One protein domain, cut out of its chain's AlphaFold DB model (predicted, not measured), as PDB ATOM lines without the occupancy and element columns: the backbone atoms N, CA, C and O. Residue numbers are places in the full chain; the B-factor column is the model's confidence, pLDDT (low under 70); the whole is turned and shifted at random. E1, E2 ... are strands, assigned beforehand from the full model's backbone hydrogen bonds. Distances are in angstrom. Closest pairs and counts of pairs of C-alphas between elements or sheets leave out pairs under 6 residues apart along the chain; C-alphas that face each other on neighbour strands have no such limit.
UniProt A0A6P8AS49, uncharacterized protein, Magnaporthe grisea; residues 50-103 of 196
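Overview. This is residues 50 to 103 of the 196 residues of an uncharacterized protein of Magnaporthe grisea (UniProt A0A6P8AS49). With little regular structure, this is one strongly twisted sheet of five short strands, with two loops reaching out at opposite ends: residues 70 to 84, and the E4 to E5 link, where residues 91 to 96 stick out. The printed part has 54 residues, 20 in named strands; E1 E2 E3 E4 E5, all strand, form a meander, each strand the antiparallel neighbour of the one before. It is only just loose, close to compact, with a radius of gyration of the C-alphas of 12.4 A and spans of 41 by 23 by 13 A.

Arrangement. E1, residues 50 to 52, and E2, residues 55 to 58, form a hairpin; N 50 and O 57 are 2.9 A apart, within hydrogen-bond range. E2 and E3, residues 67 to 69, form another, with N 56 and O 67 within range at 2.9 A. In the hairpin of E3 and E4, residues 85 to 89, N 86 and O 68 are within range at 2.8 A. E4 and E5, residues 98 to 102, form a hairpin at 145 degrees with no N and O within range.

Along the chain. E1 begins at C-alpha 50 (18.940, -37.409, 96.583). E4 measures 12.7 A; E5, 11.9 A, ends at C-alpha 102 (2.917, -37.826, 107.294).

Size, cuts and confidence. The farthest C-alphas, of Asp 78 and Arg 93, are 41.2 A apart. The printed part has no cut; the E3 to E4 link is long. Residues 90 to 103 have pLDDT under 70.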
ATOM      1  N   LEU A  50      19.090 -37.729  98.005       87.19
ATOM      2  CA  LEU A  50      18.940 -37.409  96.583       87.19
ATOM      3  C   LEU A  50      17.480 -37.541  96.163       87.19
ATOM      4  O   LEU A  50      16.858 -38.567  96.423       87.19
ATOM      5  N   LEU A  51      16.939 -36.533  95.485       87.88
ATOM      6  CA  LEU A  51      15.573 -36.547  94.966       87.88
ATOM      7  C   LEU A  51      15.594 -36.835  93.460       87.88
ATOM      8  O   LEU A  51      16.127 -36.049  92.684       87.88
ATOM      9  N   ALA A  52      15.012 -37.965  93.061       86.50
ATOM     10  CA  ALA A  52      14.872 -38.392  91.674       86.50
ATOM     11  C   ALA A  52      13.382 -38.536  91.325       86.50
ATOM     12  O   ALA A  52      12.674 -39.368  91.896       86.50
ATOM     13  N   ALA A  53      12.902 -37.707  90.393       87.06
ATOM     14  CA  ALA A  53      11.492 -37.572  90.011       87.06
ATOM     15  C   ALA A  53      10.538 -37.346  91.209       87.06
ATOM     16  O   ALA A  53      10.314 -36.210  91.619       87.06
ATOM     17  N   GLN A  54       9.989 -38.427  91.772       91.25
ATOM     18  CA  GLN A  54       9.050 -38.427  92.903       91.25
ATOM     19  C   GLN A  54       9.608 -39.115  94.159       91.25
ATOM     20  O   GLN A  54       8.878 -39.274  95.135       91.25
ATOM     21  N   ALA A  55      10.854 -39.589  94.158       90.62
ATOM     22  CA  ALA A  55      11.403 -40.435  95.216       90.62
ATOM     23  C   ALA A  55      12.672 -39.836  95.836       90.62
ATOM     24  O   ALA A  55      13.513 -39.278  95.136       90.62
ATOM     25  N   ILE A  56      12.812 -39.963  97.159       90.31
ATOM     26  CA  ILE A  56      14.013 -39.547  97.896       90.31
ATOM     27  C   ILE A  56      14.818 -40.787  98.272       90.31
ATOM     28  O   ILE A  56      14.314 -41.696  98.936       90.31
ATOM     29  N   HIS A  57      16.080 -40.791  97.874       89.75
ATOM     30  CA  HIS A  57      17.057 -41.863  97.984       89.75
ATOM     31  C   HIS A  57      18.183 -41.463  98.951       89.75
ATOM     32  O   HIS A  57      18.364 -40.279  99.234       89.75
ATOM     33  N   ALA A  58      18.943 -42.431  99.466       89.50
ATOM     34  CA  ALA A  58      20.080 -42.176 100.353       89.50
ATOM     35  C   ALA A  58      21.398 -42.408  99.610       89.50
ATOM     36  O   ALA A  58      21.613 -43.497  99.084       89.50
ATOM     37  N   GLN A  59      22.282 -41.409  99.612       82.69
ATOM     38  CA  GLN A  59      23.606 -41.385  98.969       82.69
ATOM     39  C   GLN A  59      23.612 -41.512  97.432       82.69
ATOM     40  O   GLN A  59      24.269 -40.710  96.778       82.69
ATOM     41  N   THR A  60      22.886 -42.469  96.845       84.50
ATOM     42  CA  THR A  60      22.797 -42.713  95.392       84.50
ATOM     43  C   THR A  60      21.355 -42.981  94.953       84.50
ATOM     44  O   THR A  60      20.533 -43.460  95.740       84.50
ATOM     45  N   THR A  61      21.034 -42.703  93.687       84.50
ATOM     46  CA  THR A  61      19.707 -42.957  93.085       84.50
ATOM     47  C   THR A  61      19.372 -44.442  92.954       84.50
ATOM     48  O   THR A  61      18.201 -44.807  92.982       84.50
ATOM     49  N   ASP A  62      20.383 -45.309  92.886       85.50
ATOM     50  CA  ASP A  62      20.205 -46.768  92.833       85.50
ATOM     51  C   ASP A  62      19.795 -47.361  94.192       85.50
ATOM     52  O   ASP A  62      19.377 -48.518  94.293       85.50
ATOM     53  N   SER A  63      19.903 -46.574  95.268       84.44
ATOM     54  CA  SER A  63      19.469 -47.001  96.592       84.44
ATOM     55  C   SER A  63      17.931 -47.047  96.716       84.44
ATOM     56  O   SER A  63      17.216 -46.276  96.080       84.44
ATOM     57  N   PRO A  64      17.365 -47.825  97.656       87.50
ATOM     58  CA  PRO A  64      16.518 -47.184  98.674       87.50
ATOM     59  C   PRO A  64      15.009 -47.298  98.362       87.50
ATOM     60  O   PRO A  64      14.383 -48.297  98.730       87.50
ATOM     61  N   PRO A  65      14.400 -46.337  97.651       88.75
ATOM     62  CA  PRO A  65      14.070 -45.011  98.194       88.75
ATOM     63  C   PRO A  65      13.523 -45.037  99.639       88.75
ATOM     64  O   PRO A  65      12.879 -45.992 100.071       88.75
ATOM     65  N   LEU A  66      13.761 -43.958 100.387       88.38
ATOM     66  CA  LEU A  66      13.317 -43.751 101.772       88.38
ATOM     67  C   LEU A  66      11.983 -42.998 101.886       88.38
ATOM     68  O   LEU A  66      11.232 -43.215 102.841       88.38
ATOM     69  N   TYR A  67      11.681 -42.122 100.928       88.00
ATOM     70  CA  TYR A  67      10.431 -41.363 100.881       88.00
ATOM     71  C   TYR A  67       9.920 -41.236  99.447       88.00
ATOM     72  O   TYR A  67      10.682 -41.383  98.490       88.00
ATOM     73  N   ARG A  68       8.631 -40.926  99.308       89.00
ATOM     74  CA  ARG A  68       7.983 -40.617  98.034       89.00
ATOM     75  C   ARG A  68       7.093 -39.381  98.167       89.00
ATOM     76  O   ARG A  68       6.404 -39.235  99.172       89.00
ATOM     77  N   LEU A  69       7.115 -38.520  97.159       87.50
ATOM     78  CA  LEU A  69       6.233 -37.368  97.000       87.50
ATOM     79  C   LEU A  69       4.932 -37.779  96.296       87.50
ATOM     80  O   LEU A  69       4.936 -38.691  95.465       87.50
ATOM     81  N   SER A  70       3.827 -37.092  96.590       84.12
ATOM     82  CA  SER A  70       2.559 -37.267  95.865       84.12
ATOM     83  C   SER A  70       2.587 -36.724  94.429       84.12
ATOM     84  O   SER A  70       1.750 -37.118  93.623       84.12
ATOM     85  N   LEU A  71       3.534 -35.835  94.117       83.31
ATOM     86  CA  LEU A  71       3.688 -35.151  92.832       83.31
ATOM     87  C   LEU A  71       5.187 -34.937  92.539       83.31
ATOM     88  O   LEU A  71       5.974 -34.804  93.480       83.31
ATOM     89  N   GLY A  72       5.607 -34.971  91.271       82.25
ATOM     90  CA  GLY A  72       7.007 -34.744  90.887       82.25
ATOM     91  C   GLY A  72       7.352 -33.258  90.878       82.25
ATOM     92  O   GLY A  72       6.464 -32.432  90.696       82.25
ATOM     93  N   ILE A  73       8.636 -32.902  91.037       80.81
ATOM     94  CA  ILE A  73       9.061 -31.485  90.958       80.81
ATOM     95  C   ILE A  73       8.719 -30.883  89.585       80.81
ATOM     96  O   ILE A  73       8.266 -29.748  89.510       80.81
ATOM     97  N   SER A  74       8.888 -31.666  88.514       80.00
ATOM     98  CA  SER A  74       8.522 -31.308  87.134       80.00
ATOM     99  C   SER A  74       7.037 -31.019  86.929       80.00
ATOM    100  O   SER A  74       6.668 -30.406  85.934       80.00
ATOM    101  N   ASP A  75       6.198 -31.504  87.842       80.00
ATOM    102  CA  ASP A  75       4.744 -31.488  87.724       80.00
ATOM    103  C   ASP A  75       4.133 -30.411  88.649       80.00
ATOM    104  O   ASP A  75       2.910 -30.271  88.728       80.00
ATOM    105  N   LEU A  76       4.976 -29.672  89.384       80.62
ATOM    106  CA  LEU A  76       4.557 -28.558  90.226       80.62
ATOM    107  C   LEU A  76       4.172 -27.363  89.353       80.62
ATOM    108  O   LEU A  76       4.851 -27.005  88.397       80.62
ATOM    109  N   THR A  77       3.079 -26.723  89.737       78.81
ATOM    110  CA  THR A  77       2.546 -25.495  89.131       78.81
ATOM    111  C   THR A  77       2.201 -24.504  90.238       78.81
ATOM    112  O   THR A  77       2.054 -24.913  91.391       78.81
ATOM    113  N   ASP A  78       1.962 -23.234  89.912       73.38
ATOM    114  CA  ASP A  78       1.575 -22.198  90.891       73.38
ATOM    115  C   ASP A  78       0.311 -22.531  91.707       73.38
ATOM    116  O   ASP A  78       0.111 -22.027  92.812       73.38
ATOM    117  N   LEU A  79      -0.542 -23.420  91.189       73.75
ATOM    118  CA  LEU A  79      -1.733 -23.925  91.879       73.75
ATOM    119  C   LEU A  79      -1.402 -24.964  92.971       73.75
ATOM    120  O   LEU A  79      -2.261 -25.328  93.780       73.75
ATOM    121  N   THR A  80      -0.163 -25.458  93.014       73.12
ATOM    122  CA  THR A  80       0.270 -26.564  93.875       73.12
ATOM    123  C   THR A  80       0.622 -26.065  95.273       73.12
ATOM    124  O   THR A  80       1.779 -25.870  95.635       73.12
ATOM    125  N   THR A  81      -0.405 -25.874  96.098       71.75
ATOM    126  CA  THR A  81      -0.255 -25.352  97.470       71.75
ATOM    127  C   THR A  81       0.322 -26.353  98.483       71.75
ATOM    128  O   THR A  81       0.746 -25.950  99.570       71.75
ATOM    129  N   SER A  82       0.345 -27.651  98.164       75.50
ATOM    130  CA  SER A  82       0.891 -28.702  99.031       75.50
ATOM    131  C   SER A  82       1.271 -29.965  98.259       75.50
ATOM    132  O   SER A  82       0.526 -30.399  97.384       75.50
ATOM    133  N   VAL A  83       2.371 -30.601  98.668       79.44
ATOM    134  CA  VAL A  83       2.794 -31.942  98.237       79.44
ATOM    135  C   VAL A  83       2.930 -32.811  99.485       79.44
ATOM    136  O   VAL A  83       3.512 -32.367 100.476       79.44
ATOM    137  N   ASP A  84       2.408 -34.036  99.455       82.00
ATOM    138  CA  ASP A  84       2.532 -34.967 100.576       82.00
ATOM    139  C   ASP A  84       3.830 -35.776 100.483       82.00
ATOM    140  O   ASP A  84       4.173 -36.316  99.429       82.00
ATOM    141  N   LEU A  85       4.524 -35.905 101.617       83.56
ATOM    142  CA  LEU A  85       5.707 -36.745 101.772       83.56
ATOM    143  C   LEU A  85       5.339 -38.049 102.493       83.56
ATOM    144  O   LEU A  85       5.001 -38.064 103.676       83.56
ATOM    145  N   MET A  86       5.463 -39.175 101.805       80.81
ATOM    146  CA  MET A  86       5.182 -40.499 102.358       80.81
ATOM    147  C   MET A  86       6.486 -41.220 102.687       80.81
ATOM    148  O   MET A  86       7.363 -41.346 101.832       80.81
ATOM    149  N   ARG A  87       6.625 -41.740 103.912       85.38
ATOM    150  CA  ARG A  87       7.778 -42.583 104.271       85.38
ATOM    151  C   ARG A  87       7.616 -43.977 103.668       85.38
ATOM    152  O   ARG A  87       6.568 -44.601 103.830       85.38
ATOM    153  N   VAL A  88       8.672 -44.474 103.032       82.06
ATOM    154  CA  VAL A  88       8.780 -45.848 102.535       82.06
ATOM    155  C   VAL A  88       9.360 -46.724 103.644       82.06
ATOM    156  O   VAL A  88      10.564 -46.731 103.896       82.06
ATOM    157  N   GLU A  89       8.502 -47.477 104.333       79.44
ATOM    158  CA  GLU A  89       8.951 -48.442 105.340       79.44
ATOM    159  C   GLU A  89       9.134 -49.840 104.743       79.44
ATOM    160  O   GLU A  89       8.188 -50.489 104.288       79.44
ATOM    161  N   ARG A  90      10.376 -50.331 104.790       65.12
ATOM    162  CA  ARG A  90      10.734 -51.701 104.416       65.12
ATOM    163  C   ARG A  90      10.472 -52.643 105.593       65.12
ATOM    164  O   ARG A  90      11.304 -52.754 106.492       65.12
ATOM    165  N   LYS A  91       9.346 -53.362 105.580       53.66
ATOM    166  CA  LYS A  91       9.224 -54.599 106.373       53.66
ATOM    167  C   LYS A  91       9.980 -55.738 105.679       53.66
ATOM    168  O   LYS A  91      10.148 -55.724 104.462       53.66
ATOM    169  N   GLY A  92      10.492 -56.678 106.476       56.81
ATOM    170  CA  GLY A  92      11.403 -57.736 106.022       56.81
ATOM    171  C   GLY A  92      10.845 -58.635 104.909       56.81
ATOM    172  O   GLY A  92       9.637 -58.698 104.701       56.81
ATOM    173  N   ARG A  93      11.771 -59.311 104.206       51.88
ATOM    174  CA  ARG A  93      11.590 -60.218 103.047       51.88
ATOM    175  C   ARG A  93      10.146 -60.354 102.516       51.88
ATOM    176  O   ARG A  93       9.418 -61.265 102.890       51.88
ATOM    177  N   SER A  94       9.834 -59.520 101.521       52.38
ATOM    178  CA  SER A  94       8.726 -59.686 100.565       52.38
ATOM    179  C   SER A  94       7.298 -59.642 101.140       52.38
ATOM    180  O   SER A  94       6.630 -60.670 101.255       52.38
ATOM    181  N   ARG A  95       6.798 -58.426 101.429       47.19
ATOM    182  CA  ARG A  95       5.366 -58.029 101.384       47.19
ATOM    183  C   ARG A  95       5.210 -56.495 101.509       47.19
ATOM    184  O   ARG A  95       6.203 -55.825 101.788       47.19
ATOM    185  N   PRO A  96       4.038 -55.916 101.170       43.59
ATOM    186  CA  PRO A  96       3.994 -54.642 100.450       43.59
ATOM    187  C   PRO A  96       4.289 -53.386 101.276       43.59
ATOM    188  O   PRO A  96       4.047 -53.321 102.483       43.59
ATOM    189  N   LEU A  97       4.747 -52.369 100.538       49.47
ATOM    190  CA  LEU A  97       4.910 -50.975 100.942       49.47
ATOM    191  C   LEU A  97       3.720 -50.480 101.773       49.47
ATOM    192  O   LEU A  97       2.607 -50.353 101.265       49.47
ATOM    193  N   ARG A  98       3.975 -50.124 103.035       45.59
ATOM    194  CA  ARG A  98       3.083 -49.233 103.779       45.59
ATOM    195  C   ARG A  98       3.569 -47.812 103.567       45.59
ATOM    196  O   ARG A  98       4.617 -47.436 104.081       45.59
ATOM    197  N   LEU A  99       2.798 -47.046 102.808       52.16
ATOM    198  CA  LEU A  99       2.946 -45.602 102.738       52.16
ATOM    199  C   LEU A  99       2.301 -45.031 104.003       52.16
ATOM    200  O   LEU A  99       1.080 -45.087 104.141       52.16
ATOM    201  N   LEU A 100       3.099 -44.532 104.947       48.56
ATOM    202  CA  LEU A 100       2.550 -43.771 106.070       48.56
ATOM    203  C   LEU A 100       2.389 -42.311 105.623       48.56
ATOM    204  O   LEU A 100       3.412 -41.662 105.373       48.56
ATOM    205  N   PRO A 101       1.156 -41.776 105.528       43.59
ATOM    206  CA  PRO A 101       0.949 -40.362 105.263       43.59
ATOM    207  C   PRO A 101       1.371 -39.564 106.499       43.59
ATOM    208  O   PRO A 101       0.664 -39.504 107.505       43.59
ATOM    209  N   ARG A 102       2.546 -38.941 106.427       46.34
ATOM    210  CA  ARG A 102       2.917 -37.826 107.294       46.34
ATOM    211  C   ARG A 102       2.882 -36.584 106.418       46.34
ATOM    212  O   ARG A 102       3.844 -36.318 105.711       46.34
ATOM    213  N   SER A 103       1.780 -35.837 106.461       39.56
ATOM    214  CA  SER A 103       1.711 -34.556 105.753       39.56
ATOM    215  C   SER A 103       2.683 -33.577 106.419       39.56
ATOM    216  O   SER A 103       2.397 -32.980 107.457       39.56
TER     217      SER A 103